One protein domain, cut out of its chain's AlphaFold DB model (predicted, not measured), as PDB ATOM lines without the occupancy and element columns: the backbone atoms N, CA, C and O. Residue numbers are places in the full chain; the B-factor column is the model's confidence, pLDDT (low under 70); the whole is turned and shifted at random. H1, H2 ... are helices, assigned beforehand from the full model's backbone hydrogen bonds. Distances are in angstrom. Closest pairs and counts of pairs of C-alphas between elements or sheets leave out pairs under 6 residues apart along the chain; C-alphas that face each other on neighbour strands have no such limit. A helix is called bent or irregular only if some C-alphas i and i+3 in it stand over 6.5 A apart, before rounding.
ATOM      1  N   VAL A   2     277.725 200.712 114.241       85.38
ATOM      2  CA  VAL A   2     279.124 200.643 114.701       85.38
ATOM      3  C   VAL A   2     279.374 201.740 115.730       85.38
ATOM      4  O   VAL A   2     278.890 202.854 115.558       85.38
ATOM      5  N   SER A   3     280.113 201.422 116.793       89.62
ATOM      6  CA  SER A   3     280.575 202.396 117.790       89.62
ATOM      7  C   SER A   3     282.104 202.434 117.748       89.62
ATOM      8  O   SER A   3     282.750 201.593 118.373       89.62
ATOM      9  N   PRO A   4     282.710 203.318 116.935       90.44
ATOM     10  CA  PRO A   4     284.159 203.387 116.813       90.44
ATOM     11  C   PRO A   4     284.784 203.960 118.083       90.44
ATOM     12  O   PRO A   4     284.268 204.927 118.640       90.44
ATOM     13  N   ASN A   5     285.941 203.424 118.475       92.00
ATOM     14  CA  ASN A   5     286.776 203.989 119.539       92.00
ATOM     15  C   ASN A   5     286.096 204.070 120.923       92.00
ATOM     16  O   ASN A   5     286.321 205.018 121.673       92.00
ATOM     17  N   VAL A   6     285.266 203.080 121.261       92.94
ATOM     18  CA  VAL A   6     284.677 202.917 122.601       92.94
ATOM     19  C   VAL A   6     284.944 201.513 123.133       92.94
ATOM     20  O   VAL A   6     285.222 200.594 122.356       92.94
ATOM     21  N   SER A   7     284.862 201.331 124.452       94.00
ATOM     22  CA  SER A   7     284.954 199.995 125.038       94.00
ATOM     23  C   SER A   7     283.712 199.162 124.699       94.00
ATOM     24  O   SER A   7     282.637 199.693 124.411       94.00
ATOM     25  N   HIS A   8     283.836 197.833 124.757       94.62
ATOM     26  CA  HIS A   8     282.685 196.945 124.549       94.62
ATOM     27  C   HIS A   8     281.590 197.164 125.602       94.62
ATOM     28  O   HIS A   8     280.410 197.105 125.272       94.62
ATOM     29  N   ALA A   9     281.971 197.496 126.840       94.69
ATOM     30  CA  ALA A   9     281.030 197.832 127.903       94.69
ATOM     31  C   ALA A   9     280.223 199.099 127.573       94.69
ATOM     32  O   ALA A   9     278.998 199.072 127.654       94.69
ATOM     33  N   ASP A  10     280.885 200.165 127.116       94.62
ATOM     34  CA  ASP A  10     280.209 201.418 126.747       94.62
ATOM     35  C   ASP A  10     279.282 201.228 125.538       94.62
ATOM     36  O   ASP A  10     278.170 201.764 125.494       94.62
ATOM     37  N   ALA A  11     279.715 200.421 124.560       93.12
ATOM     38  CA  ALA A  11     278.876 200.045 123.428       93.12
ATOM     39  C   ALA A  11     277.625 199.285 123.897       93.12
ATOM     40  O   ALA A  11     276.523 199.611 123.460       93.12
ATOM     41  N   ASN A  12     277.765 198.327 124.820       93.56
ATOM     42  CA  ASN A  12     276.626 197.601 125.386       93.56
ATOM     43  C   ASN A  12     275.648 198.552 126.061       93.56
ATOM     44  O   ASN A  12     274.475 198.552 125.705       93.56
ATOM     45  N   THR A  13     276.137 199.420 126.949       94.00
ATOM     46  CA  THR A  13     275.308 200.417 127.636       94.00
ATOM     47  C   THR A  13     274.549 201.311 126.658       94.00
ATOM     48  O   THR A  13     273.389 201.635 126.901       94.00
ATOM     49  N   THR A  14     275.161 201.668 125.527       92.12
ATOM     50  CA  THR A  14     274.509 202.472 124.482       92.12
ATOM     51  C   THR A  14     273.324 201.741 123.839       92.12
ATOM     52  O   THR A  14     272.302 202.364 123.557       92.12
ATOM     53  N   PHE A  15     273.434 200.428 123.609       90.94
ATOM     54  CA  PHE A  15     272.398 199.639 122.931       90.94
ATOM     55  C   PHE A  15     271.391 198.967 123.875       90.94
ATOM     56  O   PHE A  15     270.321 198.573 123.410       90.94
ATOM     57  N   THR A  16     271.674 198.867 125.178       91.75
ATOM     58  CA  THR A  16     270.787 198.221 126.164       91.75
ATOM     59  C   THR A  16     269.348 198.745 126.125       91.75
ATOM     60  O   THR A  16     268.453 197.914 125.983       91.75
ATOM     61  N   PRO A  17     269.074 200.069 126.144       94.06
ATOM     62  CA  PRO A  17     267.691 200.554 126.140       94.06
ATOM     63  C   PRO A  17     266.913 200.135 124.886       94.06
ATOM     64  O   PRO A  17     265.712 199.880 124.935       94.06
ATOM     65  N   PHE A  18     267.606 200.040 123.748       90.88
ATOM     66  CA  PHE A  18     267.007 199.582 122.500       90.88
ATOM     67  C   PHE A  18     266.739 198.072 122.521       90.88
ATOM     68  O   PHE A  18     265.664 197.640 122.111       90.88
ATOM     69  N   ALA A  19     267.674 197.275 123.043       90.69
ATOM     70  CA  ALA A  19     267.493 195.834 123.202       90.69
ATOM     71  C   ALA A  19     266.312 195.504 124.130       90.69
ATOM     72  O   ALA A  19     265.456 194.697 123.772       90.69
ATOM     73  N   GLU A  20     266.216 196.181 125.277       92.69
ATOM     74  CA  GLU A  20     265.099 196.038 126.219       92.69
ATOM     75  C   GLU A  20     263.766 196.436 125.578       92.69
ATOM     76  O   GLU A  20     262.759 195.740 125.733       92.69
ATOM     77  N   PHE A  21     263.753 197.526 124.804       92.69
ATOM     78  CA  PHE A  21     262.572 197.929 124.052       92.69
ATOM     79  C   PHE A  21     262.128 196.845 123.062       92.69
ATOM     80  O   PHE A  21     260.944 196.509 123.042       92.69
ATOM     81  N   LEU A  22     263.041 196.266 122.277       91.81
ATOM     82  CA  LEU A  22     262.699 195.210 121.317       91.81
ATOM     83  C   LEU A  22     262.153 193.956 122.010       91.81
ATOM     84  O   LEU A  22     261.090 193.464 121.625       91.81
ATOM     85  N   GLN A  23     262.807 193.514 123.085       90.69
ATOM     86  CA  GLN A  23     262.355 192.374 123.889       90.69
ATOM     87  C   GLN A  23     260.970 192.617 124.500       90.69
ATOM     88  O   GLN A  23     260.156 191.702 124.577       90.69
ATOM     89  N   SER A  24     260.647 193.865 124.865       94.19
ATOM     90  CA  SER A  24     259.308 194.220 125.357       94.19
ATOM     91  C   SER A  24     258.202 194.095 124.300       94.19
ATOM     92  O   SER A  24     257.020 194.077 124.648       94.19
ATOM     93  N   LYS A  25     258.561 194.054 123.010       93.19
ATOM     94  CA  LYS A  25     257.619 193.983 121.883       93.19
ATOM     95  C   LYS A  25     257.525 192.597 121.265       93.19
ATOM     96  O   LYS A  25     256.455 192.247 120.773       93.19
ATOM     97  N   SER A  26     258.610 191.829 121.265       91.94
ATOM     98  CA  SER A  26     258.641 190.489 120.691       91.94
ATOM     99  C   SER A  26     259.727 189.626 121.324       91.94
ATOM    100  O   SER A  26     260.866 190.068 121.495       91.94
ATOM    101  N   ASN A  27     259.389 188.358 121.565       88.12
ATOM    102  CA  ASN A  27     260.348 187.337 121.989       88.12
ATOM    103  C   ASN A  27     261.267 186.868 120.842       88.12
ATOM    104  O   ASN A  27     262.253 186.191 121.108       88.12
ATOM    105  N   ASP A  28     260.973 187.250 119.593       88.88
ATOM    106  CA  ASP A  28     261.757 186.894 118.398       88.88
ATOM    107  C   ASP A  28     262.801 187.967 118.031       88.88
ATOM    108  O   ASP A  28     263.215 188.085 116.876       88.88
ATOM    109  N   SER A  29     263.209 188.800 118.992       86.44
ATOM    110  CA  SER A  29     264.208 189.850 118.783       86.44
ATOM    111  C   SER A  29     265.509 189.540 119.522       86.44
ATOM    112  O   SER A  29     265.494 189.134 120.681       86.44
ATOM    113  N   ASP A  30     266.644 189.746 118.847       83.81
ATOM    114  CA  ASP A  30     267.979 189.579 119.426       83.81
ATOM    115  C   ASP A  30     268.862 190.787 119.092       83.81
ATOM    116  O   ASP A  30     268.808 191.341 117.989       83.81
ATOM    117  N   VAL A  31     269.676 191.200 120.060       88.19
ATOM    118  CA  VAL A  31     270.650 192.284 119.918       88.19
ATOM    119  C   VAL A  31     271.976 191.798 120.477       88.19
ATOM    120  O   VAL A  31     272.115 191.559 121.673       88.19
ATOM    121  N   SER A  32     272.972 191.714 119.599       88.88
ATOM    122  CA  SER A  32     274.324 191.292 119.946       88.88
ATOM    123  C   SER A  32     275.345 192.349 119.545       88.88
ATOM    124  O   SER A  32     275.212 193.033 118.525       88.88
ATOM    125  N   THR A  33     276.385 192.482 120.358       91.06
ATOM    126  CA  THR A  33     277.513 193.383 120.140       91.06
ATOM    127  C   THR A  33     278.795 192.564 120.057       91.06
ATOM    128  O   THR A  33     279.080 191.714 120.900       91.06
ATOM    129  N   MET A  34     279.604 192.838 119.038       91.88
ATOM    130  CA  MET A  34     280.860 192.133 118.799       91.88
ATOM    131  C   MET A  34     282.014 193.140 118.779       91.88
ATOM    132  O   MET A  34     281.989 194.058 117.953       91.88
ATOM    133  N   PRO A  35     283.016 193.009 119.667       95.19
ATOM    134  CA  PRO A  35     284.182 193.879 119.650       95.19
ATOM    135  C   PRO A  35     285.143 193.490 118.520       95.19
ATOM    136  O   PRO A  35     285.258 192.322 118.148       95.19
ATOM    137  N   PHE A  36     285.870 194.479 118.005       94.56
ATOM    138  CA  PHE A  36     286.920 194.291 117.006       94.56
ATOM    139  C   PHE A  36     288.168 195.065 117.416       94.56
ATOM    140  O   PHE A  36     288.076 196.211 117.847       94.56
ATOM    141  N   GLU A  37     289.336 194.449 117.235       94.00
ATOM    142  CA  GLU A  37     290.628 195.050 117.597       94.00
ATOM    143  C   GLU A  37     291.002 196.257 116.728       94.00
ATOM    144  O   GLU A  37     291.783 197.112 117.137       94.00
ATOM    145  N   SER A  38     290.469 196.332 115.506       93.44
ATOM    146  CA  SER A  38     290.731 197.437 114.592       93.44
ATOM    147  C   SER A  38     289.573 197.645 113.623       93.44
ATOM    148  O   SER A  38     288.788 196.737 113.342       93.44
ATOM    149  N   PHE A  39     289.521 198.836 113.028       92.19
ATOM    150  CA  PHE A  39     288.627 199.101 111.902       92.19
ATOM    151  C   PHE A  39     288.861 198.120 110.744       92.19
ATOM    152  O   PHE A  39     287.911 197.676 110.105       92.19
ATOM    153  N   TYR A  40     290.119 197.754 110.484       91.81
ATOM    154  CA  TYR A  40     290.464 196.866 109.379       91.81
ATOM    155  C   TYR A  40     289.902 195.452 109.573       91.81
ATOM    156  O   TYR A  40     289.327 194.887 108.641       91.81
ATOM    157  N   THR A  41     290.014 194.891 110.782       93.19
ATOM    158  CA  THR A  41     289.455 193.565 111.089       93.19
ATOM    159  C   THR A  41     287.931 193.581 111.034       93.19
ATOM    160  O   THR A  41     287.347 192.697 110.410       93.19
ATOM    161  N   TRP A  42     287.288 194.625 111.564       91.88
ATOM    162  CA  TRP A  42     285.848 194.842 111.397       91.88
ATOM    163  C   TRP A  42     285.435 194.888 109.919       91.88
ATOM    164  O   TRP A  42     284.581 194.114 109.487       91.88
ATOM    165  N   TYR A  43     286.082 195.735 109.114       89.69
ATOM    166  CA  TYR A  43     285.756 195.910 107.698       89.69
ATOM    167  C   TYR A  43     285.894 194.599 106.915       89.69
ATOM    168  O   TYR A  43     285.003 194.223 106.152       89.69
ATOM    169  N   ARG A  44     286.991 193.862 107.130       89.62
ATOM    170  CA  ARG A  44     287.223 192.568 106.476       89.62
ATOM    171  C   ARG A  44     286.172 191.531 106.871       89.62
ATOM    172  O   ARG A  44     285.698 190.810 105.997       89.62
ATOM    173  N   THR A  45     285.788 191.473 108.143       89.25
ATOM    174  CA  THR A  45     284.787 190.514 108.629       89.25
ATOM    175  C   THR A  45     283.378 190.826 108.133       89.25
ATOM    176  O   THR A  45     282.634 189.896 107.831       89.25
ATOM    177  N   ILE A  46     283.000 192.104 108.037       85.81
ATOM    178  CA  ILE A  46     281.645 192.500 107.630       85.81
ATOM    179  C   ILE A  46     281.490 192.535 106.104       85.81
ATOM    180  O   ILE A  46     280.493 192.034 105.583       85.81
ATOM    181  N   PHE A  47     282.463 193.099 105.384       83.44
ATOM    182  CA  PHE A  47     282.330 193.387 103.953       83.44
ATOM    183  C   PHE A  47     283.158 192.464 103.051       83.44
ATOM    184  O   PHE A  47     282.697 192.099 101.972       83.44
ATOM    185  N   ALA A  48     284.360 192.043 103.461       74.06
ATOM    186  CA  ALA A  48     285.257 191.301 102.563       74.06
ATOM    187  C   ALA A  48     284.955 189.797 102.459       74.06
ATOM    188  O   ALA A  48     285.352 189.163 101.490       74.06
ATOM    189  N   THR A  49     284.244 189.211 103.419       60.91
ATOM    190  CA  THR A  49     283.726 187.832 103.332       60.91
ATOM    191  C   THR A  49     282.430 187.734 102.524       60.91
ATOM    192  O   THR A  49     282.050 186.638 102.121       60.91
ATOM    193  N   ARG A  50     281.760 188.864 102.252       59.19
ATOM    194  CA  ARG A  50     280.498 188.952 101.492       59.19
ATOM    195  C   ARG A  50     280.668 189.567 100.098       59.19
ATOM    196  O   ARG A  50     279.685 189.954  99.477       59.19
ATOM    197  N   SER A  51     281.897 189.655  99.590       57.56
ATOM    198  CA  SER A  51     282.262 190.436  98.398       57.56
ATOM    199  C   SER A  51     281.730 189.917  97.051       57.56
ATOM    200  O   SER A  51     282.072 190.481  96.020       57.56
ATOM    201  N   ASN A  52     280.878 188.890  97.042       65.38
ATOM    202  CA  ASN A  52     280.192 188.400  95.844       65.38
ATOM    203  C   ASN A  52     278.709 188.800  95.869       65.38
ATOM    204  O   ASN A  52     277.836 187.961  95.647       65.38
ATOM    205  N   ALA A  53     278.407 190.059  96.201       71.62
ATOM    206  CA  ALA A  53     277.048 190.561  96.043       71.62
ATOM    207  C   ALA A  53     276.629 190.395  94.572       71.62
ATOM    208  O   ALA A  53     277.398 190.717  93.664       71.62
ATOM    209  N   GLN A  54     275.436 189.842  94.340       75.19
ATOM    210  CA  GLN A  54     274.883 189.674  92.999       75.19
ATOM    211  C   GLN A  54     274.797 191.047  92.321       75.19
ATOM    212  O   GLN A  54     274.128 191.948  92.820       75.19
TER     213      GLN A  54
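This is residues 2 to 54 of the 176 residues of the protein "BBE domain-containing protein" of Moniliophthora perniciosa (strain FA553 / isolate CP02) (UniProt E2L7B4). Two separate helices, a longer kinked H1 and a shorter H2, are joined by a long stretch, residues 26 to 38, that folds back past H1 in a flat, open arrangement. Residues 46 to 54, of which 46 to 48 belong to H2, stick out. The printed part has 53 residues, all helix in class, with H1 before H2 and no named strand. It is loose, with a radius of gyration of the C-alphas of 14.0 A, and spans 36 by 31 by 10 A.

Look first at H1, residues 8 to 25, which has a kink of 46 degrees near residue 15 and is irregular: C-alphas 14 and 17 are 7.3 A apart. A long link of 13 residues leads to H2, residues 39 to 48; H1 and H2 are apart. Every O i to N i+4 pair is within hydrogen-bond range in H2, and 12 of 14 in H1.

Find C-alpha 8 at (282.685, 196.945, 124.549); from there H1 runs 25.4 A to C-alpha 25. H2 runs 12.6 A from C-alpha 39 to C-alpha 48 at (285.257, 191.301, 102.563).

The two C-alphas farthest apart, those of Ser 24 and Asn 52, are 36.6 A apart. The printed part has no cut; the model's pLDDT is under 70 at residues 49 to 52.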